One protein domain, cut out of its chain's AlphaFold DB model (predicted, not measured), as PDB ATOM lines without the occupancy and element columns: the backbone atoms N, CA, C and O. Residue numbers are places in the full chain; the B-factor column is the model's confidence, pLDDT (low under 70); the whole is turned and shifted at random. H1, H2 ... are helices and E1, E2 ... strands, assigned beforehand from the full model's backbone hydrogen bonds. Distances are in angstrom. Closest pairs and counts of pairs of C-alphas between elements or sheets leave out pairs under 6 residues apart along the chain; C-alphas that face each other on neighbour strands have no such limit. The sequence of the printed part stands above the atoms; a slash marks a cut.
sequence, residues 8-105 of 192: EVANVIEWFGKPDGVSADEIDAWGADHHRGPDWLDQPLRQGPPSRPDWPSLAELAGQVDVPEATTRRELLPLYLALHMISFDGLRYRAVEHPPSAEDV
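Overview. This is residues 8 to 105 of the 192 residues of an uncharacterized protein of Kribbella soli (UniProt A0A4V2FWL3). Helices H1 and H4 pack on a small two-stranded hairpin, E1 and E2; H2 lies towards one end of the longest axis, H3 and H5 towards the other. A long loop, residues 34 to 57, runs along one side from H2 to H3, and its residues 51 to 56 stick out. The printed part has 98 residues, with five named helices and two strands in the order H1 H2 H3 H4 E1 E2 H5; the sheet, order E1 - E2, is antiparallel. The class is mostly helix, though under half of the residues are in named elements. The whole is compact, with a radius of gyration of the C-alphas of 13.7 A and spans of 35 by 29 by 20 A.

Arrangement. H1, residues 8 to 16, and H2, residues 24 to 33, only just touch, with 3 pairs of C-alphas within 8 A, the closest Val 12 and Ile 27 at 7.1 A; they stand about perpendicular at 88 degrees. H1 and H4, residues 76 to 82, only just touch, also with 3 such pairs, the closest C-alphas being Ala 10 and Tyr 80 at 7.2 A, about perpendicular at 75 degrees. H3, residues 58 to 64, is close to but not clearly touching H4: the closest C-alphas, Ala 62 and Leu 79, are 6.4 A apart, at a shallow tilt of 26 degrees, the same way. E1, residues 86 to 88, and E2, residues 93 to 95, form an antiparallel hairpin at 152 degrees, with N 87 and O 94 within hydrogen-bond range at 2.8 A. The closest C-alphas of H1 and E2, Glu 14 and Ala 95, are 4.9 A apart; those of H4 and E1, Tyr 80 and Ile 86, 5.8 A. H5, residues 102 to 105, is apart from H1, H2, H3 and E1, and only just apart from H4, closest 8.5 A. In H1, H2, H3 and H4 every O i to N i+4 pair is within hydrogen-bond range; H5 is too short for one.

Along the chain. H1 begins at C-alpha 8 (275.339, 277.566, 270.074) and is 11.7 A long; H2 is 14.4 A, H3 10.1 A and H4 9.9 A. E1 and E2 are 6.9 A each. H5, 5.4 A, ends at C-alpha 105 (266.397, 266.876, 255.903).

Size, cuts and confidence. The two C-alphas farthest apart, Asp 20 and Asp 54, are 37.6 A apart. The printed part has no cut. The links H2 to H3 and H3 to H4 are long. Mean pLDDT of the printed part is 90.3; residues 47 to 51 are under 70.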
ATOM      1  N   GLU A   8     275.106 277.372 268.640       90.56
ATOM      2  CA  GLU A   8     275.339 277.566 270.074       90.56
ATOM      3  C   GLU A   8     274.070 277.336 270.901       90.56
ATOM      4  O   GLU A   8     274.113 276.616 271.895       90.56
ATOM      5  N   VAL A   9     272.926 277.859 270.452       92.62
ATOM      6  CA  VAL A   9     271.640 277.690 271.146       92.62
ATOM      7  C   VAL A   9     271.195 276.222 271.160       92.62
ATOM      8  O   VAL A   9     270.777 275.724 272.203       92.62
ATOM      9  N   ALA A  10     271.339 275.495 270.046       92.44
ATOM     10  CA  ALA A  10     271.023 274.065 269.997       92.44
ATOM     11  C   ALA A  10     271.907 273.245 270.956       92.44
ATOM     12  O   ALA A  10     271.411 272.355 271.645       92.44
ATOM     13  N   ASN A  11     273.196 273.586 271.061       91.50
ATOM     14  CA  ASN A  11     274.108 272.950 272.013       91.50
ATOM     15  C   ASN A  11     273.723 273.245 273.471       91.50
ATOM     16  O   ASN A  11     273.797 272.353 274.311       91.50
ATOM     17  N   VAL A  12     273.282 274.469 273.784       93.31
ATOM     18  CA  VAL A  12     272.771 274.799 275.126       93.31
ATOM     19  C   VAL A  12     271.556 273.939 275.455       93.31
ATOM     20  O   VAL A  12     271.522 273.327 276.520       93.31
ATOM     21  N   ILE A  13     270.601 273.806 274.531       95.25
ATOM     22  CA  ILE A  13     269.436 272.927 274.712       95.25
ATOM     23  C   ILE A  13     269.874 271.474 274.953       95.25
ATOM     24  O   ILE A  13     269.317 270.799 275.817       95.25
ATOM     25  N   GLU A  14     270.889 270.990 274.233       93.12
ATOM     26  CA  GLU A  14     271.409 269.633 274.408       93.12
ATOM     27  C   GLU A  14     272.117 269.419 275.754       93.12
ATOM     28  O   GLU A  14     271.934 268.375 276.380       93.12
ATOM     29  N   TRP A  15     272.960 270.354 276.188       90.19
ATOM     30  CA  TRP A  15     273.821 270.154 277.357       90.19
ATOM     31  C   TRP A  15     273.139 270.548 278.659       90.19
ATOM     32  O   TRP A  15     273.262 269.837 279.654       90.19
ATOM     33  N   PHE A  16     272.429 271.673 278.652       91.38
ATOM     34  CA  PHE A  16     271.766 272.222 279.830       91.38
ATOM     35  C   PHE A  16     270.337 271.692 279.986       91.38
ATOM     36  O   PHE A  16     269.887 271.464 281.103       91.38
ATOM     37  N   GLY A  17     269.638 271.430 278.879       84.50
ATOM     38  CA  GLY A  17     268.248 270.971 278.895       84.50
ATOM     39  C   GLY A  17     268.054 269.483 279.196       84.50
ATOM     40  O   GLY A  17     266.930 268.997 279.095       84.50
ATOM     41  N   LYS A  18     269.092 268.707 279.528       85.31
ATOM     42  CA  LYS A  18     268.926 267.278 279.859       85.31
ATOM     43  C   LYS A  18     268.614 267.079 281.352       85.31
ATOM     44  O   LYS A  18     269.297 267.672 282.182       85.31
ATOM     45  N   PRO A  19     267.663 266.190 281.713       84.31
ATOM     46  CA  PRO A  19     266.758 265.429 280.838       84.31
ATOM     47  C   PRO A  19     265.443 266.169 280.513       84.31
ATOM     48  O   PRO A  19     264.694 265.740 279.636       84.31
ATOM     49  N   ASP A  20     265.147 267.263 281.220       90.69
ATOM     50  CA  ASP A  20     263.790 267.804 281.372       90.69
ATOM     51  C   ASP A  20     263.369 268.861 280.344       90.69
ATOM     52  O   ASP A  20     262.232 269.338 280.390       90.69
ATOM     53  N   GLY A  21     264.236 269.171 279.389       94.62
ATOM     54  CA  GLY A  21     264.099 270.284 278.462       94.62
ATOM     55  C   GLY A  21     264.399 271.631 279.113       94.62
ATOM     56  O   GLY A  21     264.644 271.728 280.313       94.62
ATOM     57  N   VAL A  22     264.366 272.682 278.299       96.62
ATOM     58  CA  VAL A  22     264.669 274.055 278.712       96.62
ATOM     59  C   VAL A  22     263.694 275.038 278.057       96.62
ATOM     60  O   VAL A  22     263.348 274.889 276.884       96.62
ATOM     61  N   SER A  23     263.199 276.017 278.805       96.44
ATOM     62  CA  SER A  23     262.375 277.111 278.282       96.44
ATOM     63  C   SER A  23     263.240 278.182 277.605       96.44
ATOM     64  O   SER A  23     264.455 278.225 277.785       96.44
ATOM     65  N   ALA A  24     262.628 279.082 276.832       94.31
ATOM     66  CA  ALA A  24     263.366 280.193 276.227       94.31
ATOM     67  C   ALA A  24     264.010 281.112 277.285       94.31
ATOM     68  O   ALA A  24     265.165 281.500 277.128       94.31
ATOM     69  N   ASP A  25     263.303 281.380 278.385       94.19
ATOM     70  CA  ASP A  25     263.805 282.212 279.487       94.19
ATOM     71  C   ASP A  25     264.988 281.548 280.206       94.19
ATOM     72  O   ASP A  25     265.950 282.213 280.582       94.19
ATOM     73  N   GLU A  26     264.948 280.221 280.369       95.00
ATOM     74  CA  GLU A  26     266.053 279.449 280.946       95.00
ATOM     75  C   GLU A  26     267.292 279.463 280.022       95.00
ATOM     76  O   GLU A  26     268.419 279.522 280.514       95.00
ATOM     77  N   ILE A  27     267.110 279.468 278.693       94.31
ATOM     78  CA  ILE A  27     268.213 279.637 277.727       94.31
ATOM     79  C   ILE A  27     268.814 281.050 277.825       94.31
ATOM     80  O   ILE A  27     270.038 281.195 277.823       94.31
ATOM     81  N   ASP A  28     267.980 282.088 277.922       92.94
ATOM     82  CA  ASP A  28     268.441 283.474 278.084       92.94
ATOM     83  C   ASP A  28     269.212 283.668 279.396       92.94
ATOM     84  O   ASP A  28     270.301 284.251 279.398       92.94
ATOM     85  N   ALA A  29     268.694 283.117 280.498       92.31
ATOM     86  CA  ALA A  29     269.364 283.124 281.794       92.31
ATOM     87  C   ALA A  29     270.726 282.419 281.727       92.31
ATOM     88  O   ALA A  29     271.730 282.973 282.176       92.31
ATOM     89  N   TRP A  30     270.792 281.249 281.078       93.75
ATOM     90  CA  TRP A  30     272.058 280.560 280.832       93.75
ATOM     91  C   TRP A  30     273.041 281.458 280.069       93.75
ATOM     92  O   TRP A  30     274.207 281.558 280.452       93.75
ATOM     93  N   GLY A  31     272.586 282.156 279.025       91.31
ATOM     94  CA  GLY A  31     273.419 283.081 278.252       91.31
ATOM     95  C   GLY A  31     274.017 284.200 279.104       91.31
ATOM     96  O   GLY A  31     275.221 284.478 279.016       91.31
ATOM     97  N   ALA A  32     273.197 284.810 279.958       89.19
ATOM     98  CA  ALA A  32     273.632 285.847 280.887       89.19
ATOM     99  C   ALA A  32     274.701 285.321 281.863       89.19
ATOM    100  O   ALA A  32     275.770 285.931 281.986       89.19
ATOM    101  N   ASP A  33     274.463 284.152 282.465       91.75
ATOM    102  CA  ASP A  33     275.387 283.496 283.399       91.75
ATOM    103  C   ASP A  33     276.718 283.097 282.740       91.75
ATOM    104  O   ASP A  33     277.761 283.068 283.394       91.75
ATOM    105  N   HIS A  34     276.717 282.855 281.424       91.44
ATOM    106  CA  HIS A  34     277.894 282.452 280.642       91.44
ATOM    107  C   HIS A  34     278.521 283.614 279.852       91.44
ATOM    108  O   HIS A  34     279.166 283.422 278.812       91.44
ATOM    109  N   HIS A  35     278.364 284.839 280.364       90.31
ATOM    110  CA  HIS A  35     279.001 286.056 279.854       90.31
ATOM    111  C   HIS A  35     278.672 286.375 278.386       90.31
ATOM    112  O   HIS A  35     279.485 286.969 277.673       90.31
ATOM    113  N   ARG A  36     277.483 285.987 277.911       87.69
ATOM    114  CA  ARG A  36     276.971 286.404 276.596       87.69
ATOM    115  C   ARG A  36     276.255 287.756 276.640       87.69
ATOM    116  O   ARG A  36     276.059 288.373 275.596       87.69
ATOM    117  N   GLY A  37     275.958 288.248 277.843       86.81
ATOM    118  CA  GLY A  37     275.238 289.499 278.086       86.81
ATOM    119  C   GLY A  37     273.731 289.282 278.263       86.81
ATOM    120  O   GLY A  37     273.260 288.160 278.077       86.81
ATOM    121  N   PRO A  38     272.985 290.330 278.653       87.75
ATOM    122  CA  PRO A  38     271.528 290.265 278.762       87.75
ATOM    123  C   PRO A  38     270.876 290.058 277.390       87.75
ATOM    124  O   PRO A  38     271.497 290.338 276.355       87.75
ATOM    125  N   ASP A  39     269.631 289.575 277.413       90.56
ATOM    126  CA  ASP A  39     268.770 289.364 276.239       90.56
ATOM    127  C   ASP A  39     269.491 288.599 275.120       90.56
ATOM    128  O   ASP A  39     269.455 288.967 273.945       90.56
ATOM    129  N   TRP A  40     270.246 287.565 275.503       91.44
ATOM    130  CA  TRP A  40     271.178 286.889 274.611       91.44
ATOM    131  C   TRP A  40     270.491 286.323 273.367       91.44
ATOM    132  O   TRP A  40     271.020 286.474 272.262       91.44
ATOM    133  N   LEU A  41     269.306 285.726 273.514       93.38
ATOM    134  CA  LEU A  41     268.518 285.213 272.400       93.38
ATOM    135  C   LEU A  41     268.097 286.315 271.417       93.38
ATOM    136  O   LEU A  41     268.015 286.058 270.217       93.38
ATOM    137  N   ASP A  42     267.897 287.542 271.885       94.75
ATOM    138  CA  ASP A  42     267.475 288.670 271.048       94.75
ATOM    139  C   ASP A  42     268.657 289.430 270.432       94.75
ATOM    140  O   ASP A  42     268.485 290.274 269.551       94.75
ATOM    141  N   GLN A  43     269.890 289.101 270.830       91.00
ATOM    142  CA  GLN A  43     271.075 289.652 270.186       91.00
ATOM    143  C   GLN A  43     271.176 289.174 268.727       91.00
ATOM    144  O   GLN A  43     270.994 287.979 268.446       91.00
ATOM    145  N   PRO A  44     271.582 290.059 267.797       91.12
ATOM    146  CA  PRO A  44     271.729 289.703 266.394       91.12
ATOM    147  C   PRO A  44     272.796 288.619 266.198       91.12
ATOM    148  O   PRO A  44     273.793 288.536 266.936       91.12
ATOM    149  N   LEU A  45     272.602 287.795 265.171       86.88
ATOM    150  CA  LEU A  45     273.645 286.904 264.670       86.88
ATOM    151  C   LEU A  45     274.755 287.757 264.054       86.88
ATOM    152  O   LEU A  45     274.486 288.690 263.293       86.88
ATOM    153  N   ARG A  46     276.025 287.483 264.388       74.88
ATOM    154  CA  ARG A  46     277.110 288.226 263.740       74.88
ATOM    155  C   ARG A  46     277.235 287.701 262.321       74.88
ATOM    156  O   ARG A  46     277.639 286.561 262.122       74.88
ATOM    157  N   GLN A  47     276.946 288.549 261.343       64.12
ATOM    158  CA  GLN A  47     277.194 288.213 259.949       64.12
ATOM    159  C   GLN A  47     278.703 288.230 259.690       64.12
ATOM    160  O   GLN A  47     279.328 289.283 259.565       64.12
ATOM    161  N   GLY A  48     279.309 287.046 259.703       59.28
ATOM    162  CA  GLY A  48     280.667 286.809 259.228       59.28
ATOM    163  C   GLY A  48     280.645 286.207 257.823       59.28
ATOM    164  O   GLY A  48     279.615 285.671 257.408       59.28
ATOM    165  N   PRO A  49     281.762 286.258 257.076       58.09
ATOM    166  CA  PRO A  49     281.861 285.498 255.837       58.09
ATOM    167  C   PRO A  49     281.567 284.015 256.129       58.09
ATOM    168  O   PRO A  49     281.982 283.515 257.184       58.09
ATOM    169  N   PRO A  50     280.861 283.303 255.232       61.25
ATOM    170  CA  PRO A  50     280.543 281.901 255.445       61.25
ATOM    171  C   PRO A  50     281.830 281.124 255.714       61.25
ATOM    172  O   PRO A  50     282.830 281.280 255.014       61.25
ATOM    173  N   SER A  51     281.805 280.264 256.737       63.81
ATOM    174  CA  SER A  51     282.978 279.460 257.110       63.81
ATOM    175  C   SER A  51     283.438 278.541 255.970       63.81
ATOM    176  O   SER A  51     284.586 278.096 255.959       63.81
ATOM    177  N   ARG A  52     282.533 278.240 255.029       74.12
ATOM    178  CA  ARG A  52     282.763 277.480 253.798       74.12
ATOM    179  C   ARG A  52     281.903 278.087 252.682       74.12
ATOM    180  O   ARG A  52     280.687 277.948 252.751       74.12
ATOM    181  N   PRO A  53     282.489 278.800 251.707       72.88
ATOM    182  CA  PRO A  53     281.732 279.541 250.691       72.88
ATOM    183  C   PRO A  53     280.975 278.635 249.708       72.88
ATOM    184  O   PRO A  53     280.109 279.096 248.980       72.88
ATOM    185  N   ASP A  54     281.318 277.352 249.678       82.19
ATOM    186  CA  ASP A  54     280.724 276.298 248.863       82.19
ATOM    187  C   ASP A  54     279.569 275.555 249.559       82.19
ATOM    188  O   ASP A  54     279.063 274.558 249.042       82.19
ATOM    189  N   TRP A  55     279.200 275.977 250.769       85.00
ATOM    190  CA  TRP A  55     278.133 275.371 251.562       85.00
ATOM    191  C   TRP A  55     276.896 276.271 251.568       85.00
ATOM    192  O   TRP A  55     277.058 277.489 251.484       85.00
ATOM    193  N   PRO A  56     275.682 275.701 251.712       87.31
ATOM    194  CA  PRO A  56     274.468 276.498 251.814       87.31
ATOM    195  C   PRO A  56     274.566 277.525 252.944       87.31
ATOM    196  O   PRO A  56     274.969 277.202 254.067       87.31
ATOM    197  N   SER A  57     274.190 278.756 252.630       87.12
ATOM    198  CA  SER A  57     273.982 279.841 253.579       87.12
ATOM    199  C   SER A  57     272.818 279.545 254.528       87.12
ATOM    200  O   SER A  57     272.000 278.652 254.292       87.12
ATOM    201  N   LEU A  58     272.718 280.324 255.610       87.75
ATOM    202  CA  LEU A  58     271.594 280.231 256.543       87.75
ATOM    203  C   LEU A  58     270.254 280.480 255.833       87.75
ATOM    204  O   LEU A  58     269.315 279.718 256.042       87.75
ATOM    205  N   ALA A  59     270.202 281.479 254.949       90.19
ATOM    206  CA  ALA A  59     269.039 281.784 254.120       90.19
ATOM    207  C   ALA A  59     268.620 280.601 253.233       90.19
ATOM    208  O   ALA A  59     267.442 280.256 253.169       90.19
ATOM    209  N   GLU A  60     269.578 279.947 252.568       91.88
ATOM    210  CA  GLU A  60     269.292 278.789 251.711       91.88
ATOM    211  C   GLU A  60     268.776 277.595 252.518       91.88
ATOM    212  O   GLU A  60     267.850 276.922 252.076       91.88
ATOM    213  N   LEU A  61     269.335 277.337 253.703       91.62
ATOM    214  CA  LEU A  61     268.852 276.271 254.587       91.62
ATOM    215  C   LEU A  61     267.445 276.561 255.106       91.62
ATOM    216  O   LEU A  61     266.598 275.673 255.082       91.62
ATOM    217  N   ALA A  62     267.195 277.797 255.539       93.62
ATOM    218  CA  ALA A  62     265.891 278.238 256.015       93.62
ATOM    219  C   ALA A  62     264.821 278.106 254.918       93.62
ATOM    220  O   ALA A  62     263.761 277.526 255.150       93.62
ATOM    221  N   GLY A  63     265.145 278.524 253.689       96.06
ATOM    222  CA  GLY A  63     264.254 278.394 252.537       96.06
ATOM    223  C   GLY A  63     263.929 276.947 252.153       96.06
ATOM    224  O   GLY A  63     262.825 276.677 251.691       96.06
ATOM    225  N   GLN A  64     264.845 275.996 252.365       96.38
ATOM    226  CA  GLN A  64     264.581 274.578 252.085       96.38
ATOM    227  C   GLN A  64     263.575 273.940 253.045       96.38
ATOM    228  O   GLN A  64     262.912 272.975 252.669       96.38
ATOM    229  N   VAL A  65     263.463 274.468 254.265       96.00
ATOM    230  CA  VAL A  65     262.555 273.956 255.302       96.00
ATOM    231  C   VAL A  65     261.389 274.907 255.594       96.00
ATOM    232  O   VAL A  65     260.715 274.757 256.608       96.00
ATOM    233  N   ASP A  66     261.150 275.863 254.690       96.06
ATOM    234  CA  ASP A  66     260.046 276.832 254.721       96.06
ATOM    235  C   ASP A  66     259.958 277.641 256.030       96.06
ATOM    236  O   ASP A  66     258.883 277.879 256.583       96.06
ATOM    237  N   VAL A  67     261.115 278.073 256.542       96.50
ATOM    238  CA  VAL A  67     261.202 279.002 257.680       96.50
ATOM    239  C   VAL A  67     261.887 280.307 257.265       96.50
ATOM    240  O   VAL A  67     262.722 280.305 256.358       96.50
ATOM    241  N   PRO A  68     261.568 281.443 257.913       95.12
ATOM    242  CA  PRO A  68     262.283 282.693 257.677       95.12
ATOM    243  C   PRO A  68     263.776 282.577 258.002       95.12
ATOM    244  O   PRO A  68     264.170 281.847 258.913       95.12
ATOM    245  N   GLU A  69     264.610 283.340 257.290       92.44
ATOM    246  CA  GLU A  69     266.016 283.492 257.668       92.44
ATOM    247  C   GLU A  69     266.109 284.135 259.058       92.44
ATOM    248  O   GLU A  69     265.541 285.201 259.303       92.44
ATOM    249  N   ALA A  70     266.841 283.486 259.963       91.94
ATOM    250  CA  ALA A  70     267.053 284.002 261.304       91.94
ATOM    251  C   ALA A  70     268.032 285.182 261.290       91.94
ATOM    252  O   ALA A  70     269.142 285.092 260.764       91.94
ATOM    253  N   THR A  71     267.638 286.275 261.933       91.12
ATOM    254  CA  THR A  71     268.468 287.461 262.172       91.12
ATOM    255  C   THR A  71     268.934 287.548 263.626       91.12
ATOM    256  O   THR A  71     269.989 288.125 263.911       91.12
ATOM    257  N   THR A  72     268.204 286.909 264.542       93.31
ATOM    258  CA  THR A  72     268.537 286.766 265.966       93.31
ATOM    259  C   THR A  72     268.766 285.305 266.352       93.31
ATOM    260  O   THR A  72     268.472 284.376 265.597       93.31
ATOM    261  N   ARG A  73     269.298 285.072 267.557       93.00
ATOM    262  CA  ARG A  73     269.473 283.711 268.094       93.00
ATOM    263  C   ARG A  73     268.138 283.036 268.396       93.00
ATOM    264  O   ARG A  73     268.012 281.836 268.169       93.00
ATOM    265  N   ARG A  74     267.139 283.791 268.858       94.81
ATOM    266  CA  ARG A  74     265.777 283.303 269.114       94.81
ATOM    267  C   ARG A  74     265.147 282.740 267.845       94.81
ATOM    268  O   ARG A  74     264.532 281.679 267.871       94.81
ATOM    269  N   GLU A  75     265.353 283.429 266.729       94.94
ATOM    270  CA  GLU A  75     264.827 283.044 265.418       94.94
ATOM    271  C   GLU A  75     265.477 281.774 264.844       94.94
ATOM    272  O   GLU A  75     264.960 281.213 263.883       94.94
ATOM    273  N   LEU A  76     266.555 281.254 265.447       94.50
ATOM    274  CA  LEU A  76     267.103 279.942 265.083       94.50
ATOM    275  C   LEU A  76     266.270 278.773 265.631       94.50
ATOM    276  O   LEU A  76     266.375 277.665 265.107       94.50
ATOM    277  N   LEU A  77     265.427 278.983 266.651       96.06
ATOM    278  CA  LEU A  77     264.630 277.907 267.257       96.06
ATOM    279  C   LEU A  77     263.661 277.247 266.251       96.06
ATOM    280  O   LEU A  77     263.676 276.016 266.162       96.06
ATOM    281  N   PRO A  78     262.880 277.998 265.438       96.56
ATOM    282  CA  PRO A  78     262.094 277.415 264.348       96.56
ATOM    283  C   PRO A  78     262.933 276.622 263.343       96.56
ATOM    284  O   PRO A  78     262.518 275.546 262.922       96.56
ATOM    285  N   LEU A  79     264.129 277.111 262.997       95.56
ATOM    286  CA  LEU A  79     265.026 276.404 262.086       95.56
ATOM    287  C   LEU A  79     265.479 275.065 262.679       95.56
ATOM    288  O   LEU A  79     265.440 274.050 261.993       95.56
ATOM    289  N   TYR A  80     265.867 275.018 263.953       96.25
ATOM    290  CA  TYR A  80     266.258 273.761 264.600       96.25
ATOM    291  C   TYR A  80     265.106 272.759 264.710       96.25
ATOM    292  O   TYR A  80     265.344 271.555 264.583       96.25
ATOM    293  N   LEU A  81     263.881 273.242 264.951       96.81
ATOM    294  CA  LEU A  81     262.678 272.410 264.946       96.81
ATOM    295  C   LEU A  81     262.456 271.805 263.560       96.81
ATOM    296  O   LEU A  81     262.295 270.594 263.449       96.81
ATOM    297  N   ALA A  82     262.520 272.624 262.509       96.56
ATOM    298  CA  ALA A  82     262.347 272.179 261.129       96.56
ATOM    299  C   ALA A  82     263.475 271.235 260.664       96.56
ATOM    300  O   ALA A  82     263.238 270.311 259.895       96.56
ATOM    301  N   LEU A  83     264.690 271.411 261.193       94.75
ATOM    302  CA  LEU A  83     265.832 270.518 260.970       94.75
ATOM    303  C   LEU A  83     265.823 269.257 261.857       94.75
ATOM    304  O   LEU A  83     266.766 268.468 261.797       94.75
ATOM    305  N   HIS A  84     264.799 269.072 262.698       95.81
ATOM    306  CA  HIS A  84     264.658 267.950 263.636       95.81
ATOM    307  C   HIS A  84     265.846 267.795 264.608       95.81
ATOM    308  O   HIS A  84     266.177 266.696 265.055       95.81
ATOM    309  N   MET A  85     266.501 268.905 264.946       94.56
ATOM    310  CA  MET A  85     267.588 268.935 265.928       94.56
ATOM    311  C   MET A  85     267.051 269.006 267.357       94.56
ATOM    312  O   MET A  85     267.641 268.461 268.292       94.56
ATOM    313  N   ILE A  86     265.918 269.687 267.517       96.38
ATOM    314  CA  ILE A  86     265.209 269.848 268.782       96.38
ATOM    315  C   ILE A  86     263.723 269.532 268.589       96.38
ATOM    316  O   ILE A  86     263.212 269.517 267.473       96.38
ATOM    317  N   SER A  87     263.029 269.309 269.696       96.69
ATOM    318  CA  SER A  87     261.572 269.215 269.794       96.69
ATOM    319  C   SER A  87     261.056 270.260 270.781       96.69
ATOM    320  O   SER A  87     261.819 270.735 271.624       96.69
ATOM    321  N   PHE A  88     259.779 270.628 270.675       96.88
ATOM    322  CA  PHE A  88     259.120 271.568 271.578       96.88
ATOM    323  C   PHE A  88     257.766 271.008 272.012       96.88
ATOM    324  O   PHE A  88     256.944 270.663 271.166       96.88
ATOM    325  N   ASP A  89     257.537 270.912 273.322       94.69
ATOM    326  CA  ASP A  89     256.296 270.360 273.895       94.69
ATOM    327  C   ASP A  89     255.214 271.424 274.173       94.69
ATOM    328  O   ASP A  89     254.167 271.122 274.742       94.69
ATOM    329  N   GLY A  90     255.452 272.672 273.758       93.81
ATOM    330  CA  GLY A  90     254.608 273.829 274.067       93.81
ATOM    331  C   GLY A  90     255.155 274.687 275.210       93.81
ATOM    332  O   GLY A  90     254.790 275.856 275.308       93.81
ATOM    333  N   LEU A  91     256.059 274.140 276.029       94.50
ATOM    334  CA  LEU A  91     256.692 274.841 277.147       94.50
ATOM    335  C   LEU A  91     258.220 274.795 277.077       94.50
ATOM    336  O   LEU A  91     258.887 275.782 277.396       94.50
ATOM    337  N   ARG A  92     258.782 273.655 276.678       97.31
ATOM    338  CA  ARG A  92     260.213 273.372 276.751       97.31
ATOM    339  C   ARG A  92     260.755 272.776 275.467       97.31
ATOM    340  O   ARG A  92     260.133 271.928 274.828       97.31
ATOM    341  N   TYR A  93     261.962 273.211 275.130       97.56
ATOM    342  CA  TYR A  93     262.776 272.658 274.062       97.56
ATOM    343  C   TYR A  93     263.601 271.482 274.574       97.56
ATOM    344  O   TYR A  93     264.157 271.538 275.671       97.56
ATOM    345  N   ARG A  94     263.723 270.427 273.769       97.12
ATOM    346  CA  ARG A  94     264.556 269.252 274.062       97.12
ATOM    347  C   ARG A  94     265.378 268.883 272.845       97.12
ATOM    348  O   ARG A  94     264.833 268.843 271.745       97.12
ATOM    349  N   ALA A  95     266.650 268.556 273.039       95.38
ATOM    350  CA  ALA A  95     267.448 267.966 271.971       95.38
ATOM    351  C   ALA A  95     266.880 266.596 271.584       95.38
ATOM    352  O   ALA A  95     266.498 265.806 272.451       95.38
ATOM    353  N   VAL A  96     266.826 266.319 270.284       94.00
ATOM    354  CA  VAL A  96     266.476 264.990 269.781       94.00
ATOM    355  C   VAL A  96     267.677 264.070 270.006       94.00
ATOM    356  O   VAL A  96     268.792 264.416 269.632       94.00
ATOM    357  N   GLU A  97     267.469 262.908 270.634       88.94
ATOM    358  CA  GLU A  97     268.554 261.969 270.980       88.94
ATOM    359  C   GLU A  97     269.255 261.402 269.737       88.94
ATOM    360  O   GLU A  97     270.482 261.291 269.683       88.94
ATOM    361  N   HIS A  98     268.467 261.093 268.708       88.06
ATOM    362  CA  HIS A  98     268.938 260.588 267.425       88.06
ATOM    363  C   HIS A  98     268.378 261.460 266.297       88.06
ATOM    364  O   HIS A  98     267.397 261.075 265.656       88.06
ATOM    365  N   PRO A  99     268.943 262.662 266.081       88.44
ATOM    366  CA  PRO A  99     268.483 263.525 265.006       88.44
ATOM    367  C   PRO A  99     268.774 262.858 263.650       88.44
ATOM    368  O   PRO A  99     269.769 262.131 263.524       88.44
ATOM    369  N   PRO A 100     267.934 263.091 262.625       90.31
ATOM    370  CA  PRO A 100     268.205 262.612 261.275       90.31
ATOM    371  C   PRO A 100     269.524 263.185 260.743       90.31
ATOM    372  O   PRO A 100     270.047 264.194 261.230       90.31
ATOM    373  N   SER A 101     270.079 262.547 259.713       89.00
ATOM    374  CA  SER A 101     271.257 263.102 259.052       89.00
ATOM    375  C   SER A 101     270.890 264.411 258.358       89.00
ATOM    376  O   SER A 101     269.773 264.567 257.876       89.00
ATOM    377  N   ALA A 102     271.836 265.346 258.243       88.56
ATOM    378  CA  ALA A 102     271.562 266.602 257.545       88.56
ATOM    379  C   ALA A 102     271.134 266.354 256.086       88.56
ATOM    380  O   ALA A 102     270.231 267.020 255.600       88.56
ATOM    381  N   GLU A 103     271.722 265.357 255.419       90.38
ATOM    382  CA  GLU A 103     271.335 264.950 254.063       90.38
ATOM    383  C   GLU A 103     269.924 264.346 253.943       90.38
ATOM    384  O   GLU A 103     269.413 264.251 252.830       90.38
ATOM    385  N   ASP A 104     269.302 263.952 255.058       91.56
ATOM    386  CA  ASP A 104     267.935 263.419 255.078       91.56
ATOM    387  C   ASP A 104     266.889 264.544 255.183       91.56
ATOM    388  O   ASP A 104     265.720 264.326 254.875       91.56
ATOM    389  N   VAL A 105     267.300 265.742 255.625       92.56
ATOM    390  CA  VAL A 105     266.397 266.876 255.903       92.56
ATOM    391  C   VAL A 105     266.599 268.038 254.933       92.56
ATOM    392  O   VAL A 105     265.648 268.744 254.614       92.56
TER     393      VAL A 105